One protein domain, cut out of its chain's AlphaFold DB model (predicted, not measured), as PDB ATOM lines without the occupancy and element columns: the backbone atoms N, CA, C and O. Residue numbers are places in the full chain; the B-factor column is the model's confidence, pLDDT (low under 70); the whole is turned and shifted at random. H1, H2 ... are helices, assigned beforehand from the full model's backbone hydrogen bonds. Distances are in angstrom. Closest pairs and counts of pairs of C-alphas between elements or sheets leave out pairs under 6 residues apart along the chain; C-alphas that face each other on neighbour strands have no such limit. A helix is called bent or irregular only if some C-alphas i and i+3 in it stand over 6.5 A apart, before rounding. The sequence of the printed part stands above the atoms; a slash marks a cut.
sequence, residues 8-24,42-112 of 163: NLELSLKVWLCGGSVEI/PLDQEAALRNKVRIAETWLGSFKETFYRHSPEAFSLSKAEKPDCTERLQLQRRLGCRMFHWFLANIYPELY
ATOM      1  N   ASN A   8      10.963 -33.382  41.726       91.94
ATOM      2  CA  ASN A   8      11.569 -33.233  43.044       91.94
ATOM      3  C   ASN A   8      10.656 -32.450  44.004       91.94
ATOM      4  O   ASN A   8      10.473 -32.852  45.156       91.94
ATOM      5  N   LEU A   9      10.038 -31.368  43.523       93.75
ATOM      6  CA  LEU A   9       9.101 -30.559  44.295       93.75
ATOM      7  C   LEU A   9       7.791 -31.316  44.557       93.75
ATOM      8  O   LEU A   9       7.338 -31.354  45.699       93.75
ATOM      9  N   GLU A  10       7.209 -31.966  43.541       95.31
ATOM     10  CA  GLU A  10       5.999 -32.789  43.705       95.31
ATOM     11  C   GLU A  10       6.229 -33.895  44.739       95.31
ATOM     12  O   GLU A  10       5.398 -34.098  45.626       95.31
ATOM     13  N   LEU A  11       7.364 -34.594  44.650       95.38
ATOM     14  CA  LEU A  11       7.705 -35.657  45.586       95.38
ATOM     15  C   LEU A  11       7.892 -35.112  47.004       95.38
ATOM     16  O   LEU A  11       7.335 -35.690  47.935       95.38
ATOM     17  N   SER A  12       8.609 -33.998  47.164       96.56
ATOM     18  CA  SER A  12       8.838 -33.376  48.474       96.56
ATOM     19  C   SER A  12       7.523 -32.977  49.143       96.56
ATOM     20  O   SER A  12       7.281 -33.335  50.296       96.56
ATOM     21  N   LEU A  13       6.634 -32.302  48.405       96.88
ATOM     22  CA  LEU A  13       5.316 -31.907  48.907       96.88
ATOM     23  C   LEU A  13       4.465 -33.123  49.265       96.88
ATOM     24  O   LEU A  13       3.873 -33.159  50.341       96.88
ATOM     25  N   LYS A  14       4.441 -34.141  48.400       96.50
ATOM     26  CA  LYS A  14       3.719 -35.388  48.656       96.50
ATOM     27  C   LYS A  14       4.196 -36.067  49.937       96.50
ATOM     28  O   LYS A  14       3.366 -36.447  50.754       96.50
ATOM     29  N   VAL A  15       5.507 -36.232  50.112       97.75
ATOM     30  CA  VAL A  15       6.080 -36.914  51.282       97.75
ATOM     31  C   VAL A  15       5.699 -36.180  52.563       97.75
ATOM     32  O   VAL A  15       5.103 -36.793  53.447       97.75
ATOM     33  N   TRP A  16       5.940 -34.870  52.636       97.81
ATOM     34  CA  TRP A  16       5.628 -34.088  53.833       97.81
ATOM     35  C   TRP A  16       4.131 -34.032  54.145       97.81
ATOM     36  O   TRP A  16       3.719 -34.223  55.289       97.81
ATOM     37  N   LEU A  17       3.291 -33.785  53.138       97.75
ATOM     38  CA  LEU A  17       1.851 -33.640  53.347       97.75
ATOM     39  C   LEU A  17       1.179 -34.968  53.693       97.75
ATOM     40  O   LEU A  17       0.183 -34.972  54.410       97.75
ATOM     41  N   CYS A  18       1.715 -36.093  53.229       97.81
ATOM     42  CA  CYS A  18       1.136 -37.414  53.456       97.81
ATOM     43  C   CYS A  18       1.808 -38.189  54.607       97.81
ATOM     44  O   CYS A  18       1.621 -39.398  54.709       97.81
ATOM     45  N   GLY A  19       2.555 -37.507  55.486       96.56
ATOM     46  CA  GLY A  19       3.027 -38.063  56.762       96.56
ATOM     47  C   GLY A  19       4.432 -38.675  56.766       96.56
ATOM     48  O   GLY A  19       4.794 -39.306  57.754       96.56
ATOM     49  N   GLY A  20       5.216 -38.500  55.703       97.12
ATOM     50  CA  GLY A  20       6.643 -38.832  55.690       97.12
ATOM     51  C   GLY A  20       7.539 -37.639  56.041       97.12
ATOM     52  O   GLY A  20       7.055 -36.542  56.328       97.12
ATOM     53  N   SER A  21       8.853 -37.853  55.973       96.50
ATOM     54  CA  SER A  21       9.885 -36.823  56.130       96.50
ATOM     55  C   SER A  21      10.859 -36.832  54.950       96.50
ATOM     56  O   SER A  21      11.045 -37.846  54.274       96.50
ATOM     57  N   VAL A  22      11.466 -35.676  54.683       96.75
ATOM     58  CA  VAL A  22      12.571 -35.531  53.727       96.75
ATOM     59  C   VAL A  22      13.779 -35.027  54.502       96.75
ATOM     60  O   VAL A  22      13.726 -33.945  55.083       96.75
ATOM     61  N   GLU A  23      14.856 -35.809  54.520       96.25
ATOM     62  CA  GLU A  23      16.030 -35.556  55.358       96.25
ATOM     63  C   GLU A  23      17.315 -35.576  54.529       96.25
ATOM     64  O   GLU A  23      17.480 -36.380  53.610       96.25
ATOM     65  N   ILE A  24      18.247 -34.692  54.882       96.75
ATOM     66  CA  ILE A  24      19.600 -34.671  54.325       96.75
ATOM     67  C   ILE A  24      20.529 -35.261  55.384       96.75
ATOM     68  O   ILE A  24      20.742 -34.657  56.433       96.75
ATOM     69  N   PRO A  42      12.612 -25.181  24.016       81.94
ATOM     70  CA  PRO A  42      11.315 -24.554  24.282       81.94
ATOM     71  C   PRO A  42      10.241 -25.563  24.724       81.94
ATOM     72  O   PRO A  42       9.404 -25.258  25.571       81.94
ATOM     73  N   LEU A  43      10.312 -26.794  24.204       83.38
ATOM     74  CA  LEU A  43       9.437 -27.901  24.597       83.38
ATOM     75  C   LEU A  43       9.659 -28.332  26.053       83.38
ATOM     76  O   LEU A  43       8.689 -28.597  26.763       83.38
ATOM     77  N   ASP A  44      10.910 -28.363  26.518       83.62
ATOM     78  CA  ASP A  44      11.240 -28.677  27.914       83.62
ATOM     79  C   ASP A  44      10.703 -27.601  28.860       83.62
ATOM     80  O   ASP A  44      10.146 -27.917  29.910       83.62
ATOM     81  N   GLN A  45      10.814 -26.326  28.474       84.50
ATOM     82  CA  GLN A  45      10.315 -25.206  29.275       84.50
ATOM     83  C   GLN A  45       8.791 -25.249  29.410       84.50
ATOM     84  O   GLN A  45       8.257 -25.111  30.513       84.50
ATOM     85  N   GLU A  46       8.085 -25.507  28.309       86.94
ATOM     86  CA  GLU A  46       6.632 -25.660  28.320       86.94
ATOM     87  C   GLU A  46       6.206 -26.880  29.157       86.94
ATOM     88  O   GLU A  46       5.270 -26.808  29.957       86.94
ATOM     89  N   ALA A  47       6.919 -28.003  29.035       88.75
ATOM     90  CA  ALA A  47       6.660 -29.196  29.831       88.75
ATOM     91  C   ALA A  47       6.899 -28.959  31.334       88.75
ATOM     92  O   ALA A  47       6.065 -29.349  32.159       88.75
ATOM     93  N   ALA A  48       7.974 -28.254  31.693       89.06
ATOM     94  CA  ALA A  48       8.259 -27.843  33.063       89.06
ATOM     95  C   ALA A  48       7.173 -26.897  33.602       89.06
ATOM     96  O   ALA A  48       6.739 -27.043  34.749       89.06
ATOM     97  N   LEU A  49       6.674 -25.965  32.781       91.31
ATOM     98  CA  LEU A  49       5.568 -25.083  33.151       91.31
ATOM     99  C   LEU A  49       4.278 -25.877  33.401       91.31
ATOM    100  O   LEU A  49       3.660 -25.713  34.454       91.31
ATOM    101  N   ARG A  50       3.916 -26.819  32.515       92.25
ATOM    102  CA  ARG A  50       2.780 -27.741  32.727       92.25
ATOM    103  C   ARG A  50       2.934 -28.545  34.017       92.25
ATOM    104  O   ARG A  50       1.962 -28.735  34.749       92.25
ATOM    105  N   ASN A  51       4.138 -29.030  34.316       93.00
ATOM    106  CA  ASN A  51       4.411 -29.762  35.553       93.00
ATOM    107  C   ASN A  51       4.215 -28.865  36.787       93.00
ATOM    108  O   ASN A  51       3.543 -29.286  37.727       93.00
ATOM    109  N   LYS A  52       4.698 -27.616  36.763       94.25
ATOM    110  CA  LYS A  52       4.451 -26.629  37.833       94.25
ATOM    111  C   LYS A  52       2.959 -26.349  38.028       94.25
ATOM    112  O   LYS A  52       2.498 -26.345  39.166       94.25
ATOM    113  N   VAL A  53       2.189 -26.199  36.946       95.44
ATOM    114  CA  VAL A  53       0.724 -26.038  37.023       95.44
ATOM    115  C   VAL A  53       0.071 -27.255  37.688       95.44
ATOM    116  O   VAL A  53      -0.727 -27.092  38.607       95.44
ATOM    117  N   ARG A  54       0.436 -28.484  37.298       94.94
ATOM    118  CA  ARG A  54      -0.089 -29.711  37.934       94.94
ATOM    119  C   ARG A  54       0.224 -29.765  39.429       94.94
ATOM    120  O   ARG A  54      -0.636 -30.160  40.216       94.94
ATOM    121  N   ILE A  55       1.433 -29.361  39.824       95.62
ATOM    122  CA  ILE A  55       1.822 -29.274  41.236       95.62
ATOM    123  C   ILE A  55       0.958 -28.243  41.960       95.62
ATOM    124  O   ILE A  55       0.443 -28.542  43.033       95.62
ATOM    125  N   ALA A  56       0.760 -27.066  41.363       95.81
ATOM    126  CA  ALA A  56      -0.048 -26.002  41.942       95.81
ATOM    127  C   ALA A  56      -1.502 -26.437  42.166       95.81
ATOM    128  O   ALA A  56      -2.028 -26.287  43.270       95.81
ATOM    129  N   GLU A  57      -2.121 -27.040  41.150       94.94
ATOM    130  CA  GLU A  57      -3.499 -27.536  41.218       94.94
ATOM    131  C   GLU A  57      -3.674 -28.699  42.198       94.94
ATOM    132  O   GLU A  57      -4.718 -28.816  42.838       94.94
ATOM    133  N   THR A  58      -2.652 -29.544  42.347       95.06
ATOM    134  CA  THR A  58      -2.726 -30.719  43.222       95.06
ATOM    135  C   THR A  58      -2.391 -30.376  44.673       95.06
ATOM    136  O   THR A  58      -3.112 -30.775  45.582       95.06
ATOM    137  N   TRP A  59      -1.286 -29.673  44.924       96.06
ATOM    138  CA  TRP A  59      -0.650 -29.643  46.246       96.06
ATOM    139  C   TRP A  59      -0.766 -28.313  46.980       96.06
ATOM    140  O   TRP A  59      -0.690 -28.334  48.201       96.06
ATOM    141  N   LEU A  60      -0.956 -27.178  46.297       95.00
ATOM    142  CA  LEU A  60      -0.867 -25.854  46.937       95.00
ATOM    143  C   LEU A  60      -2.190 -25.347  47.532       95.00
ATOM    144  O   LEU A  60      -2.199 -24.349  48.255       95.00
ATOM    145  N   GLY A  61      -3.319 -26.010  47.265       92.50
ATOM    146  CA  GLY A  61      -4.627 -25.574  47.762       92.50
ATOM    147  C   GLY A  61      -4.926 -24.120  47.373       92.50
ATOM    148  O   GLY A  61      -4.814 -23.755  46.207       92.50
ATOM    149  N   SER A  62      -5.275 -23.270  48.343       92.06
ATOM    150  CA  SER A  62      -5.529 -21.836  48.116       92.06
ATOM    151  C   SER A  62      -4.274 -21.020  47.774       92.06
ATOM    152  O   SER A  62      -4.386 -19.950  47.179       92.06
ATOM    153  N   PHE A  63      -3.071 -21.512  48.089       91.81
ATOM    154  CA  PHE A  63      -1.817 -20.800  47.818       91.81
ATOM    155  C   PHE A  63      -1.413 -20.835  46.338       91.81
ATOM    156  O   PHE A  63      -0.531 -20.081  45.928       91.81
ATOM    157  N   LYS A  64      -2.086 -21.647  45.509       93.31
ATOM    158  CA  LYS A  64      -1.871 -21.652  44.055       93.31
ATOM    159  C   LYS A  64      -2.140 -20.290  43.407       93.31
ATOM    160  O   LYS A  64      -1.501 -19.955  42.418       93.31
ATOM    161  N   GLU A  65      -3.014 -19.473  43.994       90.81
ATOM    162  CA  GLU A  65      -3.284 -18.114  43.507       90.81
ATOM    163  C   GLU A  65      -2.048 -17.212  43.615       90.81
ATOM    164  O   GLU A  65      -1.800 -16.377  42.746       90.81
ATOM    165  N   THR A  66      -1.223 -17.406  44.647       88.06
ATOM    166  CA  THR A  66       0.062 -16.707  44.770       88.06
ATOM    167  C   THR A  66       1.018 -17.145  43.667       88.06
ATOM    168  O   THR A  66       1.674 -16.296  43.070       88.06
ATOM    169  N   PHE A  67       1.068 -18.440  43.345       91.56
ATOM    170  CA  PHE A  67       1.862 -18.942  42.221       91.56
ATOM    171  C   PHE A  67       1.407 -18.325  40.888       91.56
ATOM    172  O   PHE A  67       2.228 -17.771  40.159       91.56
ATOM    173  N   TYR A  68       0.103 -18.330  40.605       91.69
ATOM    174  CA  TYR A  68      -0.443 -17.771  39.367       91.69
ATOM    175  C   TYR A  68      -0.262 -16.257  39.241       91.69
ATOM    176  O   TYR A  68      -0.042 -15.766  38.137       91.69
ATOM    177  N   ARG A  69      -0.276 -15.513  40.354       86.44
ATOM    178  CA  ARG A  69       0.021 -14.074  40.342       86.44
ATOM    179  C   ARG A  69       1.447 -13.776  39.871       86.44
ATOM    180  O   ARG A  69       1.653 -12.790  39.174       86.44
ATOM    181  N   HIS A  70       2.411 -14.616  40.244       83.81
ATOM    182  CA  HIS A  70       3.818 -14.445  39.868       83.81
ATOM    183  C   HIS A  70       4.183 -15.140  38.544       83.81
ATOM    184  O   HIS A  70       5.280 -14.937  38.035       83.81
ATOM    185  N   SER A  71       3.279 -15.943  37.974       87.56
ATOM    186  CA  SER A  71       3.464 -16.602  36.677       87.56
ATOM    187  C   SER A  71       2.188 -16.497  35.820       87.56
ATOM    188  O   SER A  71       1.379 -17.432  35.778       87.56
ATOM    189  N   PRO A  72       1.995 -15.368  35.105       89.00
ATOM    190  CA  PRO A  72       0.843 -15.160  34.219       89.00
ATOM    191  C   PRO A  72       0.732 -16.205  33.096       89.00
ATOM    192  O   PRO A  72      -0.371 -16.579  32.685       89.00
ATOM    193  N   GLU A  73       1.870 -16.718  32.628       90.69
ATOM    194  CA  GLU A  73       1.947 -17.798  31.638       90.69
ATOM    195  C   GLU A  73       1.342 -19.096  32.186       90.69
ATOM    196  O   GLU A  73       0.493 -19.708  31.537       90.69
ATOM    197  N   ALA A  74       1.694 -19.479  33.421       93.06
ATOM    198  CA  ALA A  74       1.121 -20.646  34.090       93.06
ATOM    199  C   ALA A  74      -0.393 -20.505  34.303       93.06
ATOM    200  O   ALA A  74      -1.131 -21.484  34.188       93.06
ATOM    201  N   PHE A  75      -0.867 -19.290  34.600       92.44
ATOM    202  CA  PHE A  75      -2.296 -19.016  34.741       92.44
ATOM    203  C   PHE A  75      -3.039 -19.168  33.410       92.44
ATOM    204  O   PHE A  75      -4.074 -19.828  33.350       92.44
ATOM    205  N   SER A  76      -2.498 -18.606  32.329       93.38
ATOM    206  CA  SER A  76      -3.079 -18.748  30.988       93.38
ATOM    207  C   SER A  76      -3.144 -20.219  30.566       93.38
ATOM    208  O   SER A  76      -4.182 -20.696  30.101       93.38
ATOM    209  N   LEU A  77      -2.067 -20.966  30.824       92.56
ATOM    210  CA  LEU A  77      -1.970 -22.394  30.536       92.56
ATOM    211  C   LEU A  77      -2.993 -23.222  31.325       92.56
ATOM    212  O   LEU A  77      -3.663 -24.083  30.755       92.56
ATOM    213  N   SER A  78      -3.172 -22.941  32.621       92.94
ATOM    214  CA  SER A  78      -4.135 -23.667  33.459       92.94
ATOM    215  C   SER A  78      -5.581 -23.474  32.992       92.94
ATOM    216  O   SER A  78      -6.386 -24.405  33.070       92.94
ATOM    217  N   LYS A  79      -5.908 -22.293  32.447       92.31
ATOM    218  CA  LYS A  79      -7.226 -21.998  31.864       92.31
ATOM    219  C   LYS A  79      -7.443 -22.677  30.517       92.31
ATOM    220  O   LYS A  79      -8.555 -23.144  30.274       92.31
ATOM    221  N   ALA A  80      -6.411 -22.725  29.677       91.38
ATOM    222  CA  ALA A  80      -6.484 -23.320  28.348       91.38
ATOM    223  C   ALA A  80      -6.552 -24.853  28.398       91.38
ATOM    224  O   ALA A  80      -7.443 -25.447  27.797       91.38
ATOM    225  N   GLU A  81      -5.642 -25.494  29.137       87.50
ATOM    226  CA  GLU A  81      -5.501 -26.957  29.127       87.50
ATOM    227  C   GLU A  81      -6.377 -27.664  30.169       87.50
ATOM    228  O   GLU A  81      -6.734 -28.819  29.959       87.50
ATOM    229  N   LYS A  82      -6.722 -26.999  31.286       85.94
ATOM    230  CA  LYS A  82      -7.412 -27.603  32.447       85.94
ATOM    231  C   LYS A  82      -6.815 -28.972  32.830       85.94
ATOM    232  O   LYS A  82      -7.441 -30.006  32.593       85.94
ATOM    233  N   PRO A  83      -5.608 -29.003  33.418       85.69
ATOM    234  CA  PRO A  83      -4.888 -30.251  33.641       85.69
ATOM    235  C   PRO A  83      -5.676 -31.221  34.526       85.69
ATOM    236  O   PRO A  83      -6.071 -30.881  35.643       85.69
ATOM    237  N   ASP A  84      -5.843 -32.456  34.050       89.50
ATOM    238  CA  ASP A  84      -6.469 -33.512  34.840       89.50
ATOM    239  C   ASP A  84      -5.561 -33.920  36.011       89.50
ATOM    240  O   ASP A  84      -4.457 -34.449  35.841       89.50
ATOM    241  N   CYS A  85      -6.044 -33.650  37.223       90.88
ATOM    242  CA  CYS A  85      -5.378 -33.984  38.478       90.88
ATOM    243  C   CYS A  85      -6.167 -35.029  39.287       90.88
ATOM    244  O   CYS A  85      -5.856 -35.260  40.457       90.88
ATOM    245  N   THR A  86      -7.173 -35.678  38.690       93.56
ATOM    246  CA  THR A  86      -8.146 -36.527  39.395       93.56
ATOM    247  C   THR A  86      -7.482 -37.650  40.189       93.56
ATOM    248  O   THR A  86      -7.736 -37.780  41.387       93.56
ATOM    249  N   GLU A  87      -6.575 -38.417  39.580       93.69
ATOM    250  CA  GLU A  87      -5.878 -39.516  40.266       93.69
ATOM    251  C   GLU A  87      -5.026 -39.036  41.449       93.69
ATOM    252  O   GLU A  87      -4.963 -39.693  42.492       93.69
ATOM    253  N   ARG A  88      -4.391 -37.866  41.316       92.88
ATOM    254  CA  ARG A  88      -3.552 -37.279  42.370       92.88
ATOM    255  C   ARG A  88      -4.398 -36.802  43.544       92.88
ATOM    256  O   ARG A  88      -4.072 -37.091  44.692       92.88
ATOM    257  N   LEU A  89      -5.521 -36.147  43.257       93.69
ATOM    258  CA  LEU A  89      -6.488 -35.730  44.272       93.69
ATOM    259  C   LEU A  89      -7.109 -36.946  44.981       93.69
ATOM    260  O   LEU A  89      -7.287 -36.937  46.198       93.69
ATOM    261  N   GLN A  90      -7.403 -38.026  44.250       96.00
ATOM    262  CA  GLN A  90      -7.852 -39.284  44.851       96.00
ATOM    263  C   GLN A  90      -6.772 -39.904  45.742       96.00
ATOM    264  O   GLN A  90      -7.084 -40.393  46.828       96.00
ATOM    265  N   LEU A  91      -5.505 -39.878  45.323       94.50
ATOM    266  CA  LEU A  91      -4.389 -40.346  46.143       94.50
ATOM    267  C   LEU A  91      -4.275 -39.550  47.448       94.50
ATOM    268  O   LEU A  91      -4.167 -40.166  48.505       94.50
ATOM    269  N   GLN A  92      -4.369 -38.220  47.392       95.62
ATOM    270  CA  GLN A  92      -4.347 -37.375  48.590       95.62
ATOM    271  C   GLN A  92      -5.438 -37.756  49.590       95.62
ATOM    272  O   GLN A  92      -5.171 -37.873  50.785       95.62
ATOM    273  N   ARG A  93      -6.659 -38.000  49.094       95.38
ATOM    274  CA  ARG A  93      -7.785 -38.443  49.927       95.38
ATOM    275  C   ARG A  93      -7.535 -39.823  50.524       95.38
ATOM    276  O   ARG A  93      -7.742 -40.005  51.717       95.38
ATOM    277  N   ARG A  94      -7.065 -40.781  49.715       97.38
ATOM    278  CA  ARG A  94      -6.772 -42.155  50.164       97.38
ATOM    279  C   ARG A  94      -5.701 -42.202  51.251       97.38
ATOM    280  O   ARG A  94      -5.812 -43.016  52.156       97.38
ATOM    281  N   LEU A  95      -4.684 -41.347  51.157       96.88
ATOM    282  CA  LEU A  95      -3.587 -41.276  52.125       96.88
ATOM    283  C   LEU A  95      -3.887 -40.361  53.324       96.88
ATOM    284  O   LEU A  95      -3.065 -40.278  54.230       96.88
ATOM    285  N   GLY A  96      -5.027 -39.661  53.341       96.62
ATOM    286  CA  GLY A  96      -5.355 -38.713  54.408       96.62
ATOM    287  C   GLY A  96      -4.353 -37.559  54.516       96.62
ATOM    288  O   GLY A  96      -4.020 -37.137  55.623       96.62
ATOM    289  N   CYS A  97      -3.835 -37.075  53.382       97.75
ATOM    290  CA  CYS A  97      -2.794 -36.049  53.380       97.75
ATOM    291  C   CYS A  97      -3.301 -34.720  53.957       97.75
ATOM    292  O   CYS A  97      -4.461 -34.332  53.803       97.75
ATOM    293  N   ARG A  98      -2.387 -33.995  54.596       97.25
ATOM    294  CA  ARG A  98      -2.596 -32.656  55.143       97.25
ATOM    295  C   ARG A  98      -2.673 -31.620  54.019       97.25
ATOM    296  O   ARG A  98      -2.198 -31.836  52.906       97.25
ATOM    297  N   MET A  99      -3.252 -30.463  54.331       96.00
ATOM    298  CA  MET A  99      -3.333 -29.321  53.413       96.00
ATOM    299  C   MET A  99      -2.018 -28.533  53.383       96.00
ATOM    300  O   MET A  99      -1.308 -28.487  54.386       96.00
ATOM    301  N   PHE A 100      -1.736 -27.818  52.289       96.00
ATOM    302  CA  PHE A 100      -0.509 -27.017  52.138       96.00
ATOM    303  C   PHE A 100      -0.272 -25.987  53.249       96.00
ATOM    304  O   PHE A 100       0.864 -25.739  53.638       96.00
ATOM    305  N   HIS A 101      -1.344 -25.433  53.821       94.00
ATOM    306  CA  HIS A 101      -1.249 -24.561  54.992       94.00
ATOM    307  C   HIS A 101      -0.469 -25.219  56.144       94.00
ATOM    308  O   HIS A 101       0.347 -24.571  56.790       94.00
ATOM    309  N   TRP A 102      -0.692 -26.515  56.389       95.44
ATOM    310  CA  TRP A 102       0.038 -27.248  57.418       95.44
ATOM    311  C   TRP A 102       1.534 -27.332  57.095       95.44
ATOM    312  O   TRP A 102       2.346 -27.145  57.997       95.44
ATOM    313  N   PHE A 103       1.893 -27.556  55.827       96.06
ATOM    314  CA  PHE A 103       3.292 -27.573  55.392       96.06
ATOM    315  C   PHE A 103       3.980 -26.238  55.677       96.06
ATOM    316  O   PHE A 103       5.036 -26.229  56.298       96.06
ATOM    317  N   LEU A 104       3.359 -25.113  55.315       94.25
ATOM    318  CA  LEU A 104       3.931 -23.803  55.631       94.25
ATOM    319  C   LEU A 104       4.020 -23.583  57.144       94.25
ATOM    320  O   LEU A 104       5.048 -23.151  57.628       94.25
ATOM    321  N   ALA A 105       2.998 -23.943  57.919       94.00
ATOM    322  CA  ALA A 105       3.017 -23.705  59.361       94.00
ATOM    323  C   ALA A 105       3.993 -24.601  60.155       94.00
ATOM    324  O   ALA A 105       4.356 -24.238  61.269       94.00
ATOM    325  N   ASN A 106       4.374 -25.778  59.640       95.19
ATOM    326  CA  ASN A 106       5.113 -26.789  60.420       95.19
ATOM    327  C   ASN A 106       6.451 -27.204  59.799       95.19
ATOM    328  O   ASN A 106       7.328 -27.650  60.530       95.19
ATOM    329  N   ILE A 107       6.587 -27.120  58.474       95.62
ATOM    330  CA  ILE A 107       7.766 -27.604  57.744       95.62
ATOM    331  C   ILE A 107       8.606 -26.446  57.214       95.62
ATOM    332  O   ILE A 107       9.828 -26.519  57.284       95.62
ATOM    333  N   TYR A 108       7.971 -25.396  56.687       94.31
ATOM    334  CA  TYR A 108       8.687 -24.234  56.155       94.31
ATOM    335  C   TYR A 108       8.028 -22.901  56.563       94.31
ATOM    336  O   TYR A 108       7.492 -22.190  55.705       94.31
ATOM    337  N   PRO A 109       8.021 -22.564  57.867       90.94
ATOM    338  CA  PRO A 109       7.364 -21.363  58.392       90.94
ATOM    339  C   PRO A 109       7.997 -20.059  57.916       90.94
ATOM    340  O   PRO A 109       7.292 -19.064  57.773       90.94
ATOM    341  N   GLU A 110       9.287 -20.060  57.591       88.44
ATOM    342  CA  GLU A 110       9.993 -18.896  57.052       88.44
ATOM    343  C   GLU A 110       9.503 -18.518  55.645       88.44
ATOM    344  O   GLU A 110       9.637 -17.370  55.229       88.44
ATOM    345  N   LEU A 111       8.905 -19.470  54.917       84.25
ATOM    346  CA  LEU A 111       8.284 -19.236  53.613       84.25
ATOM    347  C   LEU A 111       6.860 -18.679  53.739       84.25
ATOM    348  O   LEU A 111       6.286 -18.242  52.735       84.25
ATOM    349  N   TYR A 112       6.252 -18.716  54.933       76.44
ATOM    350  CA  TYR A 112       4.923 -18.146  55.117       76.44
ATOM    351  C   TYR A 112       4.976 -16.682  54.671       76.44
ATOM    352  O   TYR A 112       5.882 -15.967  55.104       76.44
TER     353      TYR A 112
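This is residues 8 to 24 and 42 to 112 of the 163 residues of a protein of Leptonychotes weddellii (UniProt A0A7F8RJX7). The longest helix, H2, has the other helices gathered mostly round its last part: H1 runs nearly parallel beside its last residues, H3 folds back from it as the second arm of a helical hairpin, and H4 crosses it about at a right angle. H5 lies on a different side of H2 from H3 and touches no helix, while the short H6 packs on H1. The printed part has 88 residues with six named helices, H1 to H6 in chain order, and no named strand; the class is all helix. The whole is compact, with a radius of gyration of the C-alphas of 13.4 A, and its C-alphas span 34 by 29 by 25 A.

H1, residues 8 to 17, touches H2, residues 42 to 59, at a shallow tilt of 5 degrees, the same way. Their closest C-alphas, those of Glu 10 and Ile 55, are 6.0 A apart, and H2 touches H1 with residues 55 to 59 alone. H2 is the hub, touching three helices. It only just touches H3, residues 61 to 70, with 3 pairs of C-alphas within 8 A, the closest those of Ala 56 and Lys 64 at 5.2 A. This hairpin runs opposite ways at a shallow tilt of 34 degrees, only just short of steep. H4, residues 72 to 81, touches H2 about perpendicular at 81 degrees, with the closest C-alphas, Val 53 and Ala 74, 6.2 A apart. H3 and H4 only just touch, with 3 pairs of C-alphas within 8 A, and touch only at the corner. H5, residues 86 to 94, is close but not clearly touching H2, with the closest C-alphas, Thr 58 and Leu 89, 6.4 A apart. H6, residues 100 to 106, touches H1, the closest C-alphas being Leu 17 and Phe 103 at 6.6 A; their lines are only just about perpendicular, at 72 degrees. H3 and H5 are apart. In H1, H2, H4, H5 and H6 every O i to N i+4 pair is within hydrogen-bond range; in H3 it is 4 of 6.

H1 begins at C-alpha 8, (11.569, -33.233, 43.044), and is 14.2 A long. H2 measures 25.5 A from C-alpha 42, (11.315, -24.554, 24.282), to C-alpha 59. H3 measures 16.0 A and is neither bent nor irregular, but only just: C-alphas 62 and 65 are 6.3 A apart. H4 is 14.3 A long, H5 12.2 A and H6 10.0 A, ending at C-alpha 106, (5.113, -26.789, 60.420).

The two C-alphas farthest apart, those of Ile 24 and Ala 80, are 38.5 A apart. Residues 25 to 41 are not printed, and C-alphas 24 and 42 stand 32.8 A apart across this cut, in the link from H1 to H2. Of the links that are printed whole, H2 to H3, H3 to H4, H4 to H5 and H5 to H6 are tight. The mean pLDDT of the printed part is 92.7, and no printed residue is under 70.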